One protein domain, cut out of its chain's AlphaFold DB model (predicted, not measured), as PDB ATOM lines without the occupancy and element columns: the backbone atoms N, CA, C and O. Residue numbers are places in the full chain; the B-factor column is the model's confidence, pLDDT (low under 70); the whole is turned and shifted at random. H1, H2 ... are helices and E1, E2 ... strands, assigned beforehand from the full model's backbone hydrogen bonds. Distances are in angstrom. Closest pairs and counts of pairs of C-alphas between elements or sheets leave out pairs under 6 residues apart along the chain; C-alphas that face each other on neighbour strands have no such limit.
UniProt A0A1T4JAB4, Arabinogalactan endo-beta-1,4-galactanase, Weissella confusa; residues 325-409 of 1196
ATOM      1  N   PRO A 325     -13.623  -7.224 -30.712       88.12
ATOM      2  CA  PRO A 325     -12.230  -6.799 -30.697       88.12
ATOM      3  C   PRO A 325     -12.052  -5.673 -29.667       88.12
ATOM      4  O   PRO A 325     -12.936  -4.839 -29.459       88.12
ATOM      5  N   TRP A 326     -10.905  -5.633 -28.996       90.25
ATOM      6  CA  TRP A 326     -10.439  -4.400 -28.372       90.25
ATOM      7  C   TRP A 326     -10.030  -3.408 -29.471       90.25
ATOM      8  O   TRP A 326      -9.610  -3.820 -30.551       90.25
ATOM      9  N   ILE A 327     -10.194  -2.110 -29.197       81.94
ATOM     10  CA  ILE A 327     -10.256  -1.040 -30.213       81.94
ATOM     11  C   ILE A 327      -9.255   0.114 -30.001       81.94
ATOM     12  O   ILE A 327      -9.231   1.027 -30.812       81.94
ATOM     13  N   GLY A 328      -8.403   0.081 -28.967       83.31
ATOM     14  CA  GLY A 328      -7.348   1.095 -28.770       83.31
ATOM     15  C   GLY A 328      -6.140   0.892 -29.698       83.31
ATOM     16  O   GLY A 328      -5.905  -0.217 -30.173       83.31
ATOM     17  N   ASP A 329      -5.373   1.937 -29.996       81.31
ATOM     18  CA  ASP A 329      -4.354   1.931 -31.063       81.31
ATOM     19  C   ASP A 329      -2.968   1.392 -30.634       81.31
ATOM     20  O   ASP A 329      -2.126   1.055 -31.472       81.31
ATOM     21  N   SER A 330      -2.711   1.345 -29.323       89.00
ATOM     22  CA  SER A 330      -1.372   1.161 -28.760       89.00
ATOM     23  C   SER A 330      -1.006  -0.304 -28.528       89.00
ATOM     24  O   SER A 330      -1.599  -0.996 -27.694       89.00
ATOM     25  N   GLN A 331       0.069  -0.771 -29.168       91.69
ATOM     26  CA  GLN A 331       0.595  -2.112 -28.908       91.69
ATOM     27  C   GLN A 331       1.102  -2.288 -27.459       91.69
ATOM     28  O   GLN A 331       1.065  -3.410 -26.954       91.69
ATOM     29  N   ASP A 332       1.542  -1.237 -26.762       93.31
ATOM     30  CA  ASP A 332       1.962  -1.352 -25.355       93.31
ATOM     31  C   ASP A 332       0.766  -1.387 -24.386       93.31
ATOM     32  O   ASP A 332       0.803  -2.141 -23.411       93.31
ATOM     33  N   GLU A 333      -0.332  -0.681 -24.682       92.62
ATOM     34  CA  GLU A 333      -1.590  -0.841 -23.934       92.62
ATOM     35  C   GLU A 333      -2.167  -2.248 -24.132       92.62
ATOM     36  O   GLU A 333      -2.489  -2.928 -23.156       92.62
ATOM     37  N   ALA A 334      -2.188  -2.741 -25.376       94.25
ATOM     38  CA  ALA A 334      -2.600  -4.107 -25.696       94.25
ATOM     39  C   ALA A 334      -1.802  -5.156 -24.898       94.25
ATOM     40  O   ALA A 334      -2.362  -6.156 -24.458       94.25
ATOM     41  N   ARG A 335      -0.499  -4.927 -24.661       95.38
ATOM     42  CA  ARG A 335       0.349  -5.811 -23.839       95.38
ATOM     43  C   ARG A 335      -0.062  -5.822 -22.374       95.38
ATOM     44  O   ARG A 335      -0.179  -6.912 -21.812       95.38
ATOM     45  N   ASP A 336      -0.268  -4.665 -21.751       95.25
ATOM     46  CA  ASP A 336      -0.683  -4.614 -20.344       95.25
ATOM     47  C   ASP A 336      -2.099  -5.191 -20.176       95.25
ATOM     48  O   ASP A 336      -2.321  -6.073 -19.342       95.25
ATOM     49  N   LEU A 337      -3.033  -4.815 -21.054       95.25
ATOM     50  CA  LEU A 337      -4.387  -5.367 -21.068       95.25
ATOM     51  C   LEU A 337      -4.419  -6.876 -21.344       95.25
ATOM     52  O   LEU A 337      -5.220  -7.570 -20.732       95.25
ATOM     53  N   ALA A 338      -3.558  -7.425 -22.204       95.00
ATOM     54  CA  ALA A 338      -3.564  -8.859 -22.504       95.00
ATOM     55  C   ALA A 338      -2.777  -9.730 -21.497       95.00
ATOM     56  O   ALA A 338      -2.844 -10.960 -21.587       95.00
ATOM     57  N   THR A 339      -2.002  -9.140 -20.570       93.69
ATOM     58  CA  THR A 339      -1.069  -9.902 -19.705       93.69
ATOM     59  C   THR A 339      -1.068  -9.557 -18.210       93.69
ATOM     60  O   THR A 339      -0.451 -10.296 -17.439       93.69
ATOM     61  N   ASN A 340      -1.739  -8.486 -17.774       94.00
ATOM     62  CA  ASN A 340      -1.684  -7.993 -16.395       94.00
ATOM     63  C   ASN A 340      -3.085  -7.915 -15.757       94.00
ATOM     64  O   ASN A 340      -3.868  -7.016 -16.060       94.00
ATOM     65  N   ASP A 341      -3.395  -8.834 -14.836       92.25
ATOM     66  CA  ASP A 341      -4.715  -8.973 -14.189       92.25
ATOM     67  C   ASP A 341      -4.965  -7.921 -13.084       92.25
ATOM     68  O   ASP A 341      -5.275  -8.243 -11.930       92.25
ATOM     69  N   THR A 342      -4.822  -6.631 -13.403       94.69
ATOM     70  CA  THR A 342      -5.239  -5.553 -12.493       94.69
ATOM     71  C   THR A 342      -6.767  -5.440 -12.445       94.69
ATOM     72  O   THR A 342      -7.469  -5.822 -13.379       94.69
ATOM     73  N   VAL A 343      -7.313  -4.858 -11.369       91.81
ATOM     74  CA  VAL A 343      -8.767  -4.617 -11.246       91.81
ATOM     75  C   VAL A 343      -9.292  -3.682 -12.347       91.81
ATOM     76  O   VAL A 343     -10.434  -3.827 -12.773       91.81
ATOM     77  N   ALA A 344      -8.466  -2.746 -12.829       92.19
ATOM     78  CA  ALA A 344      -8.819  -1.886 -13.957       92.19
ATOM     79  C   ALA A 344      -8.765  -2.660 -15.282       92.19
ATOM     80  O   ALA A 344      -9.696  -2.579 -16.081       92.19
ATOM     81  N   ASN A 345      -7.717  -3.467 -15.476       94.94
ATOM     82  CA  ASN A 345      -7.517  -4.247 -16.693       94.94
ATOM     83  C   ASN A 345      -8.639  -5.274 -16.856       94.94
ATOM     84  O   ASN A 345      -9.202  -5.346 -17.937       94.94
ATOM     85  N   LYS A 346      -9.074  -5.962 -15.789       93.19
ATOM     86  CA  LYS A 346     -10.233  -6.873 -15.846       93.19
ATOM     87  C   LYS A 346     -11.529  -6.203 -16.302       93.19
ATOM     88  O   LYS A 346     -12.233  -6.747 -17.148       93.19
ATOM     89  N   ALA A 347     -11.811  -4.993 -15.825       92.00
ATOM     90  CA  ALA A 347     -12.955  -4.221 -16.309       92.00
ATOM     91  C   ALA A 347     -12.802  -3.793 -17.786       92.00
ATOM     92  O   ALA A 347     -13.794  -3.710 -18.505       92.00
ATOM     93  N   ALA A 348     -11.573  -3.547 -18.252       91.62
ATOM     94  CA  ALA A 348     -11.278  -3.186 -19.640       91.62
ATOM     95  C   ALA A 348     -11.195  -4.393 -20.601       91.62
ATOM     96  O   ALA A 348     -11.464  -4.220 -21.791       91.62
ATOM     97  N   GLN A 349     -10.852  -5.582 -20.096       94.81
ATOM     98  CA  GLN A 349     -10.778  -6.875 -20.791       94.81
ATOM     99  C   GLN A 349     -12.161  -7.498 -21.037       94.81
ATOM    100  O   GLN A 349     -12.309  -8.278 -21.972       94.81
ATOM    101  N   ALA A 350     -13.154  -7.199 -20.191       92.06
ATOM    102  CA  ALA A 350     -14.433  -7.909 -20.146       92.06
ATOM    103  C   ALA A 350     -15.133  -8.022 -21.519       92.06
ATOM    104  O   ALA A 350     -15.425  -7.012 -22.161       92.06
ATOM    105  N   ASN A 351     -15.428  -9.261 -21.936       90.88
ATOM    106  CA  ASN A 351     -15.968  -9.625 -23.255       90.88
ATOM    107  C   ASN A 351     -15.139  -9.115 -24.456       90.88
ATOM    108  O   ASN A 351     -15.710  -8.675 -25.455       90.88
ATOM    109  N   LYS A 352     -13.800  -9.161 -24.393       93.75
ATOM    110  CA  LYS A 352     -12.932  -8.742 -25.512       93.75
ATOM    111  C   LYS A 352     -11.974  -9.816 -25.999       93.75
ATOM    112  O   LYS A 352     -11.540 -10.685 -25.246       93.75
ATOM    113  N   SER A 353     -11.591  -9.692 -27.265       95.31
ATOM    114  CA  SER A 353     -10.361 -10.259 -27.819       95.31
ATOM    115  C   SER A 353      -9.290  -9.167 -27.923       95.31
ATOM    116  O   SER A 353      -9.612  -8.024 -28.237       95.31
ATOM    117  N   ILE A 354      -8.038  -9.493 -27.593       96.31
ATOM    118  CA  ILE A 354      -6.902  -8.558 -27.571       96.31
ATOM    119  C   ILE A 354      -5.679  -9.255 -28.173       96.31
ATOM    120  O   ILE A 354      -5.222 -10.271 -27.635       96.31
ATOM    121  N   SER A 355      -5.141  -8.722 -29.268       96.12
ATOM    122  CA  SER A 355      -3.959  -9.260 -29.951       96.12
ATOM    123  C   SER A 355      -2.668  -8.540 -29.580       96.12
ATOM    124  O   SER A 355      -2.615  -7.320 -29.441       96.12
ATOM    125  N   ILE A 356      -1.586  -9.315 -29.445       96.12
ATOM    126  CA  ILE A 356      -0.245  -8.796 -29.167       96.12
ATOM    127  C   ILE A 356       0.828  -9.516 -29.985       96.12
ATOM    128  O   ILE A 356       0.806 -10.739 -30.140       96.12
ATOM    129  N   PHE A 357       1.834  -8.775 -30.446       94.50
ATOM    130  CA  PHE A 357       3.014  -9.361 -31.068       94.50
ATOM    131  C   PHE A 357       3.959  -9.956 -30.013       94.50
ATOM    132  O   PHE A 357       4.569  -9.226 -29.223       94.50
ATOM    133  N   ASN A 358       4.117 -11.278 -29.998       91.56
ATOM    134  CA  ASN A 358       5.033 -12.012 -29.126       91.56
ATOM    135  C   ASN A 358       6.333 -12.370 -29.876       91.56
ATOM    136  O   ASN A 358       6.288 -12.965 -30.951       91.56
ATOM    137  N   SER A 359       7.501 -12.077 -29.291       88.81
ATOM    138  CA  SER A 359       8.817 -12.286 -29.932       88.81
ATOM    139  C   SER A 359       9.112 -13.728 -30.351       88.81
ATOM    140  O   SER A 359       9.907 -13.952 -31.263       88.81
ATOM    141  N   ASP A 360       8.491 -14.696 -29.677       88.69
ATOM    142  CA  ASP A 360       8.801 -16.119 -29.803       88.69
ATOM    143  C   ASP A 360       7.724 -16.869 -30.609       88.69
ATOM    144  O   ASP A 360       7.953 -18.008 -31.024       88.69
ATOM    145  N   ARG A 361       6.552 -16.245 -30.817       87.25
ATOM    146  CA  ARG A 361       5.361 -16.848 -31.446       87.25
ATOM    147  C   ARG A 361       4.776 -16.062 -32.626       87.25
ATOM    148  O   ARG A 361       3.961 -16.628 -33.344       87.25
ATOM    149  N   GLY A 362       5.163 -14.802 -32.832       92.69
ATOM    150  CA  GLY A 362       4.436 -13.880 -33.711       92.69
ATOM    151  C   GLY A 362       3.186 -13.319 -33.026       92.69
ATOM    152  O   GLY A 362       3.136 -13.231 -31.797       92.69
ATOM    153  N   TRP A 363       2.178 -12.929 -33.803       94.31
ATOM    154  CA  TRP A 363       0.903 -12.446 -33.269       94.31
ATOM    155  C   TRP A 363       0.134 -13.554 -32.544       94.31
ATOM    156  O   TRP A 363      -0.023 -14.667 -33.054       94.31
ATOM    157  N   VAL A 364      -0.338 -13.237 -31.338       96.06
ATOM    158  CA  VAL A 364      -1.165 -14.118 -30.506       96.06
ATOM    159  C   VAL A 364      -2.297 -13.333 -29.855       96.06
ATOM    160  O   VAL A 364      -2.104 -12.197 -29.421       96.06
ATOM    161  N   THR A 365      -3.461 -13.967 -29.742       96.81
ATOM    162  CA  THR A 365      -4.696 -13.317 -29.284       96.81
ATOM    163  C   THR A 365      -5.161 -13.918 -27.966       96.81
ATOM    164  O   THR A 365      -5.336 -15.134 -27.842       96.81
ATOM    165  N   ALA A 366      -5.360 -13.066 -26.967       96.81
ATOM    166  CA  ALA A 366      -6.081 -13.398 -25.748       96.81
ATOM    167  C   ALA A 366      -7.574 -13.121 -25.964       96.81
ATOM    168  O   ALA A 366      -7.929 -12.136 -26.604       96.81
ATOM    169  N   VAL A 367      -8.451 -13.948 -25.398       96.12
ATOM    170  CA  VAL A 367      -9.893 -13.668 -25.344       96.12
ATOM    171  C   VAL A 367     -10.342 -13.773 -23.895       96.12
ATOM    172  O   VAL A 367      -9.879 -14.660 -23.176       96.12
ATOM    173  N   PHE A 368     -11.236 -12.890 -23.465       95.19
ATOM    174  CA  PHE A 368     -11.646 -12.715 -22.074       95.19
ATOM    175  C   PHE A 368     -13.167 -12.790 -21.921       95.19
ATOM    176  O   PHE A 368     -13.905 -12.290 -22.769       95.19
ATOM    177  N   ASP A 369     -13.634 -13.414 -20.839       92.19
ATOM    178  CA  ASP A 369     -15.060 -13.506 -20.520       92.19
ATOM    179  C   ASP A 369     -15.616 -12.212 -19.892       92.19
ATOM    180  O   ASP A 369     -14.921 -11.201 -19.770       92.19
ATOM    181  N   GLU A 370     -16.891 -12.228 -19.503       91.44
ATOM    182  CA  GLU A 370     -17.613 -11.093 -18.911       91.44
ATOM    183  C   GLU A 370     -16.995 -10.521 -17.618       91.44
ATOM    184  O   GLU A 370     -17.325  -9.403 -17.229       91.44
ATOM    185  N   ASN A 371     -16.083 -11.252 -16.965       92.25
ATOM    186  CA  ASN A 371     -15.387 -10.836 -15.742       92.25
ATOM    187  C   ASN A 371     -13.964 -10.317 -16.014       92.25
ATOM    188  O   ASN A 371     -13.254  -9.947 -15.074       92.25
ATOM    189  N   GLY A 372     -13.517 -10.343 -17.275       93.25
ATOM    190  CA  GLY A 372     -12.109 -10.174 -17.624       93.25
ATOM    191  C   GLY A 372     -11.259 -11.405 -17.283       93.25
ATOM    192  O   GLY A 372     -10.055 -11.285 -17.094       93.25
ATOM    193  N   ASP A 373     -11.845 -12.602 -17.157       93.69
ATOM    194  CA  ASP A 373     -11.065 -13.832 -16.985       93.69
ATOM    195  C   ASP A 373     -10.732 -14.460 -18.345       93.69
ATOM    196  O   ASP A 373     -11.597 -14.652 -19.204       93.69
ATOM    197  N   LYS A 374      -9.446 -14.753 -18.572       95.12
ATOM    198  CA  LYS A 374      -8.961 -15.200 -19.884       95.12
ATOM    199  C   LYS A 374      -9.413 -16.630 -20.199       95.12
ATOM    200  O   LYS A 374      -9.203 -17.558 -19.408       95.12
ATOM    201  N   TYR A 375      -9.981 -16.836 -21.385       94.75
ATOM    202  CA  TYR A 375     -10.381 -18.156 -21.864       94.75
ATOM    203  C   TYR A 375      -9.173 -19.099 -21.966       94.75
ATOM    204  O   TYR A 375      -8.101 -18.751 -22.460       94.75
ATOM    205  N   THR A 376      -9.369 -20.320 -21.475       95.06
ATOM    206  CA  THR A 376      -8.402 -21.423 -21.466       95.06
ATOM    207  C   THR A 376      -9.134 -22.743 -21.708       95.06
ATOM    208  O   THR A 376     -10.320 -22.880 -21.371       95.06
ATOM    209  N   GLY A 377      -8.410 -23.704 -22.287       94.44
ATOM    210  CA  GLY A 377      -8.903 -25.020 -22.689       94.44
ATOM    211  C   GLY A 377      -9.913 -24.976 -23.839       94.44
ATOM    212  O   GLY A 377     -10.067 -23.965 -24.523       94.44
ATOM    213  N   VAL A 378     -10.633 -26.083 -24.018       92.38
ATOM    214  CA  VAL A 378     -11.712 -26.206 -25.011       92.38
ATOM    215  C   VAL A 378     -12.998 -25.575 -24.472       92.38
ATOM    216  O   VAL A 378     -13.442 -25.898 -23.368       92.38
ATOM    217  N   ARG A 379     -13.607 -24.671 -25.245       88.44
ATOM    218  CA  ARG A 379     -14.786 -23.874 -24.865       88.44
ATOM    219  C   ARG A 379     -15.765 -23.780 -26.047       88.44
ATOM    220  O   ARG A 379     -15.355 -23.817 -27.208       88.44
ATOM    221  N   GLN A 380     -17.065 -23.674 -25.762       82.81
ATOM    222  CA  GLN A 380     -18.105 -23.724 -26.796       82.81
ATOM    223  C   GLN A 380     -18.460 -22.332 -27.338       82.81
ATOM    224  O   GLN A 380     -19.315 -21.651 -26.780       82.81
ATOM    225  N   PHE A 381     -17.827 -22.021 -28.471       77.12
ATOM    226  CA  PHE A 381     -18.100 -21.033 -29.528       77.12
ATOM    227  C   PHE A 381     -19.536 -20.905 -30.090       77.12
ATOM    228  O   PHE A 381     -19.683 -20.514 -31.243       77.12
ATOM    229  N   GLY A 382     -20.584 -21.309 -29.370       71.75
ATOM    230  CA  GLY A 382     -21.962 -21.341 -29.878       71.75
ATOM    231  C   GLY A 382     -22.242 -22.646 -30.614       71.75
ATOM    232  O   GLY A 382     -22.402 -23.687 -29.973       71.75
ATOM    233  N   ASP A 383     -22.266 -22.619 -31.946       68.25
ATOM    234  CA  ASP A 383     -22.116 -23.828 -32.765       68.25
ATOM    235  C   ASP A 383     -20.637 -24.249 -32.889       68.25
ATOM    236  O   ASP A 383     -20.338 -25.445 -32.929       68.25
ATOM    237  N   LYS A 384     -19.706 -23.287 -32.850       77.50
ATOM    238  CA  LYS A 384     -18.257 -23.526 -32.922       77.50
ATOM    239  C   LYS A 384     -17.708 -24.130 -31.626       77.50
ATOM    240  O   LYS A 384     -18.236 -23.921 -30.537       77.50
ATOM    241  N   THR A 385     -16.570 -24.811 -31.715       86.50
ATOM    242  CA  THR A 385     -15.791 -25.267 -30.553       86.50
ATOM    243  C   THR A 385     -14.360 -24.765 -30.712       86.50
ATOM    244  O   THR A 385     -13.703 -25.103 -31.694       86.50
ATOM    245  N   ILE A 386     -13.880 -23.954 -29.768       89.88
ATOM    246  CA  ILE A 386     -12.562 -23.307 -29.834       89.88
ATOM    247  C   ILE A 386     -11.671 -23.875 -28.724       89.88
ATOM    248  O   ILE A 386     -12.101 -23.978 -27.574       89.88
ATOM    249  N   ASP A 387     -10.436 -24.242 -29.067       92.56
ATOM    250  CA  ASP A 387      -9.388 -24.589 -28.104       92.56
ATOM    251  C   ASP A 387      -8.425 -23.406 -27.942       92.56
ATOM    252  O   ASP A 387      -7.757 -22.999 -28.896       92.56
ATOM    253  N   PHE A 388      -8.382 -22.858 -26.728       92.44
ATOM    254  CA  PHE A 388      -7.517 -21.744 -26.325       92.44
ATOM    255  C   PHE A 388      -6.175 -22.219 -25.741       92.44
ATOM    256  O   PHE A 388      -5.358 -21.405 -25.306       92.44
ATOM    257  N   GLY A 389      -5.956 -23.537 -25.667       90.69
ATOM    258  CA  GLY A 389      -4.797 -24.130 -25.012       90.69
ATOM    259  C   GLY A 389      -4.787 -23.923 -23.493       90.69
ATOM    260  O   GLY A 389      -5.678 -23.312 -22.895       90.69
ATOM    261  N   ASN A 390      -3.753 -24.446 -22.834       91.62
ATOM    262  CA  ASN A 390      -3.603 -24.328 -21.377       91.62
ATOM    263  C   ASN A 390      -3.087 -22.949 -20.927       91.62
ATOM    264  O   ASN A 390      -3.185 -22.621 -19.748       91.62
ATOM    265  N   ASP A 391      -2.515 -22.157 -21.837       90.94
ATOM    266  CA  ASP A 391      -1.974 -20.816 -21.592       90.94
ATOM    267  C   ASP A 391      -2.875 -19.679 -22.114       90.94
ATOM    268  O   ASP A 391      -2.591 -18.508 -21.847       90.94
ATOM    269  N   GLY A 392      -3.988 -20.007 -22.783       93.88
ATOM    270  CA  GLY A 392      -5.037 -19.061 -23.169       93.88
ATOM    271  C   GLY A 392      -4.606 -18.103 -24.277       93.88
ATOM    272  O   GLY A 392      -4.768 -16.891 -24.132       93.88
ATOM    273  N   TRP A 393      -3.975 -18.626 -25.326       95.69
ATOM    274  CA  TRP A 393      -3.481 -17.849 -26.463       95.69
ATOM    275  C   TRP A 393      -3.863 -18.546 -27.766       95.69
ATOM    276  O   TRP A 393      -3.433 -19.671 -28.014       95.69
ATOM    277  N   LEU A 394      -4.631 -17.853 -28.600       96.00
ATOM    278  CA  LEU A 394      -4.889 -18.242 -29.981       96.00
ATOM    279  C   LEU A 394      -3.721 -17.805 -30.881       96.00
ATOM    280  O   LEU A 394      -3.031 -16.826 -30.576       96.00
ATOM    281  N   SER A 395      -3.502 -18.516 -31.988       94.69
ATOM    282  CA  SER A 395      -2.652 -18.044 -33.088       94.69
ATOM    283  C   SER A 395      -3.330 -16.921 -33.884       94.69
ATOM    284  O   SER A 395      -4.550 -16.765 -33.835       94.69
ATOM    285  N   GLN A 396      -2.550 -16.186 -34.682       93.19
ATOM    286  CA  GLN A 396      -3.079 -15.218 -35.651       93.19
ATOM    287  C   GLN A 396      -4.097 -15.860 -36.613       93.19
ATOM    288  O   GLN A 396      -5.195 -15.339 -36.768       93.19
ATOM    289  N   ASP A 397      -3.787 -17.039 -37.164       93.81
ATOM    290  CA  ASP A 397      -4.722 -17.854 -37.962       93.81
ATOM    291  C   ASP A 397      -6.044 -18.117 -37.220       93.81
ATOM    292  O   ASP A 397      -7.116 -17.902 -37.774       93.81
ATOM    293  N   GLN A 398      -6.004 -18.491 -35.938       94.38
ATOM    294  CA  GLN A 398      -7.222 -18.683 -35.146       94.38
ATOM    295  C   GLN A 398      -8.003 -17.373 -34.912       94.38
ATOM    296  O   GLN A 398      -9.219 -17.436 -34.739       94.38
ATOM    297  N   ALA A 399      -7.359 -16.202 -34.922       94.44
ATOM    298  CA  ALA A 399      -8.055 -14.915 -34.853       94.44
ATOM    299  C   ALA A 399      -8.790 -14.598 -36.165       94.44
ATOM    300  O   ALA A 399     -10.000 -14.362 -36.140       94.44
ATOM    301  N   TYR A 400      -8.095 -14.713 -37.304       94.69
ATOM    302  CA  TYR A 400      -8.688 -14.610 -38.646       94.69
ATOM    303  C   TYR A 400      -9.742 -15.686 -38.920       94.69
ATOM    304  O   TYR A 400     -10.690 -15.445 -39.656       94.69
ATOM    305  N   LYS A 401      -9.645 -16.856 -38.282       93.69
ATOM    306  CA  LYS A 401     -10.656 -17.912 -38.376       93.69
ATOM    307  C   LYS A 401     -11.976 -17.522 -37.722       93.69
ATOM    308  O   LYS A 401     -13.038 -17.805 -38.272       93.69
ATOM    309  N   TYR A 402     -11.917 -16.941 -36.525       90.81
ATOM    310  CA  TYR A 402     -13.088 -16.767 -35.660       90.81
ATOM    311  C   TYR A 402     -13.625 -15.330 -35.581       90.81
ATOM    312  O   TYR A 402     -14.657 -15.139 -34.942       90.81
ATOM    313  N   GLY A 403     -12.981 -14.357 -36.237       90.88
ATOM    314  CA  GLY A 403     -13.419 -12.956 -36.227       90.88
ATOM    315  C   GLY A 403     -13.031 -12.223 -34.943       90.88
ATOM    316  O   GLY A 403     -13.846 -11.522 -34.351       90.88
ATOM    317  N   PHE A 404     -11.804 -12.445 -34.470       93.31
ATOM    318  CA  PHE A 404     -11.243 -11.758 -33.303       93.31
ATOM    319  C   PHE A 404     -10.244 -10.669 -33.721       93.31
ATOM    320  O   PHE A 404      -9.816 -10.617 -34.873       93.31
ATOM    321  N   ASP A 405      -9.839  -9.817 -32.771       93.88
ATOM    322  CA  ASP A 405      -8.755  -8.841 -32.957       93.88
ATOM    323  C   ASP A 405      -7.507  -9.526 -33.544       93.88
ATOM    324  O   ASP A 405      -6.942 -10.435 -32.932       93.88
ATOM    325  N   THR A 406      -7.072  -9.096 -34.729       93.25
ATOM    326  CA  THR A 406      -5.934  -9.669 -35.470       93.25
ATOM    327  C   THR A 406      -4.603  -8.984 -35.157       93.25
ATOM    328  O   THR A 406      -3.549  -9.468 -35.570       93.25
ATOM    329  N   GLY A 407      -4.634  -7.848 -34.452       92.19
ATOM    330  CA  GLY A 407      -3.474  -7.008 -34.168       92.19
ATOM    331  C   GLY A 407      -3.055  -6.059 -35.299       92.19
ATOM    332  O   GLY A 407      -2.230  -5.182 -35.033       92.19
ATOM    333  N   LEU A 408      -3.623  -6.158 -36.515       91.75
ATOM    334  CA  LEU A 408      -3.273  -5.310 -37.678       91.75
ATOM    335  C   LEU A 408      -3.236  -3.815 -37.337       91.75
ATOM    336  O   LEU A 408      -2.232  -3.142 -37.540       91.75
ATOM    337  N   ARG A 409      -4.329  -3.323 -36.760       88.38
ATOM    338  CA  ARG A 409      -4.549  -1.930 -36.346       88.38
ATOM    339  C   ARG A 409      -3.569  -1.411 -35.278       88.38
ATOM    340  O   ARG A 409      -3.422  -0.205 -35.128       88.38
TER     341      ARG A 409
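What this domain is: This is residues 325 to 409 of the 1196 residues of the protein "Arabinogalactan endo-beta-1,4-galactanase" of Weissella confusa (UniProt A0A1T4JAB4). A two-stranded antiparallel hairpin, E1 and E2, forms the middle, with H1 packed on E1 and H3 on E2. H2 packs on H1, and the long loop of residues 368 to 395 swings out and returns to pair briefly with E2. The 85 printed residues hold three helices and two strands, ordered H1, H2, E1, E2, H3; the class is mixed, with under half of the residues in named elements. The whole is compact, radius of gyration of the C-alphas 11.8 A, spanning 32 by 26 by 21 A.

Where its parts are: E1, residues 352 to 358, is 18.6 A long and begins at C-alpha 352 (-12.932, -8.742, -25.512). E2, residues 362 to 367, measures 16.6 A. H1 is residues 331 to 339, 12.2 A; H2 343 to 349, 10.0 A; H3 396 to 402, 10.1 A, ending at C-alpha 402 (-13.088, -16.767, -35.660).

How they stand to each other: In the hairpin E1 and E2, antiparallel at 158 degrees, N 354 and O 366 are 2.8 A apart, within hydrogen-bond range. The closest C-alphas of H1 and E1, Ala 338 and Ile 354, are 6.1 A apart; those of E2 and H3, Trp 363 and Gln 396, 5.4 A. H1 and H2 touch, closest at the C-alphas of Leu 337 and Asn 345, 5.5 A, opposite ways at a steep tilt of 69.5 degrees, only just short of about perpendicular. H1 and H3 are apart. Every O i to N i+4 pair is within hydrogen-bond range in H1 and H3, and 2 of 3 in H2.

The domain as a whole: The farthest C-alphas, Asp 332 and Asp 383, are 33.8 A apart. The printed part has no cut. E2 to H3 is a long link of 28 residues. Residue 383 is under pLDDT 70.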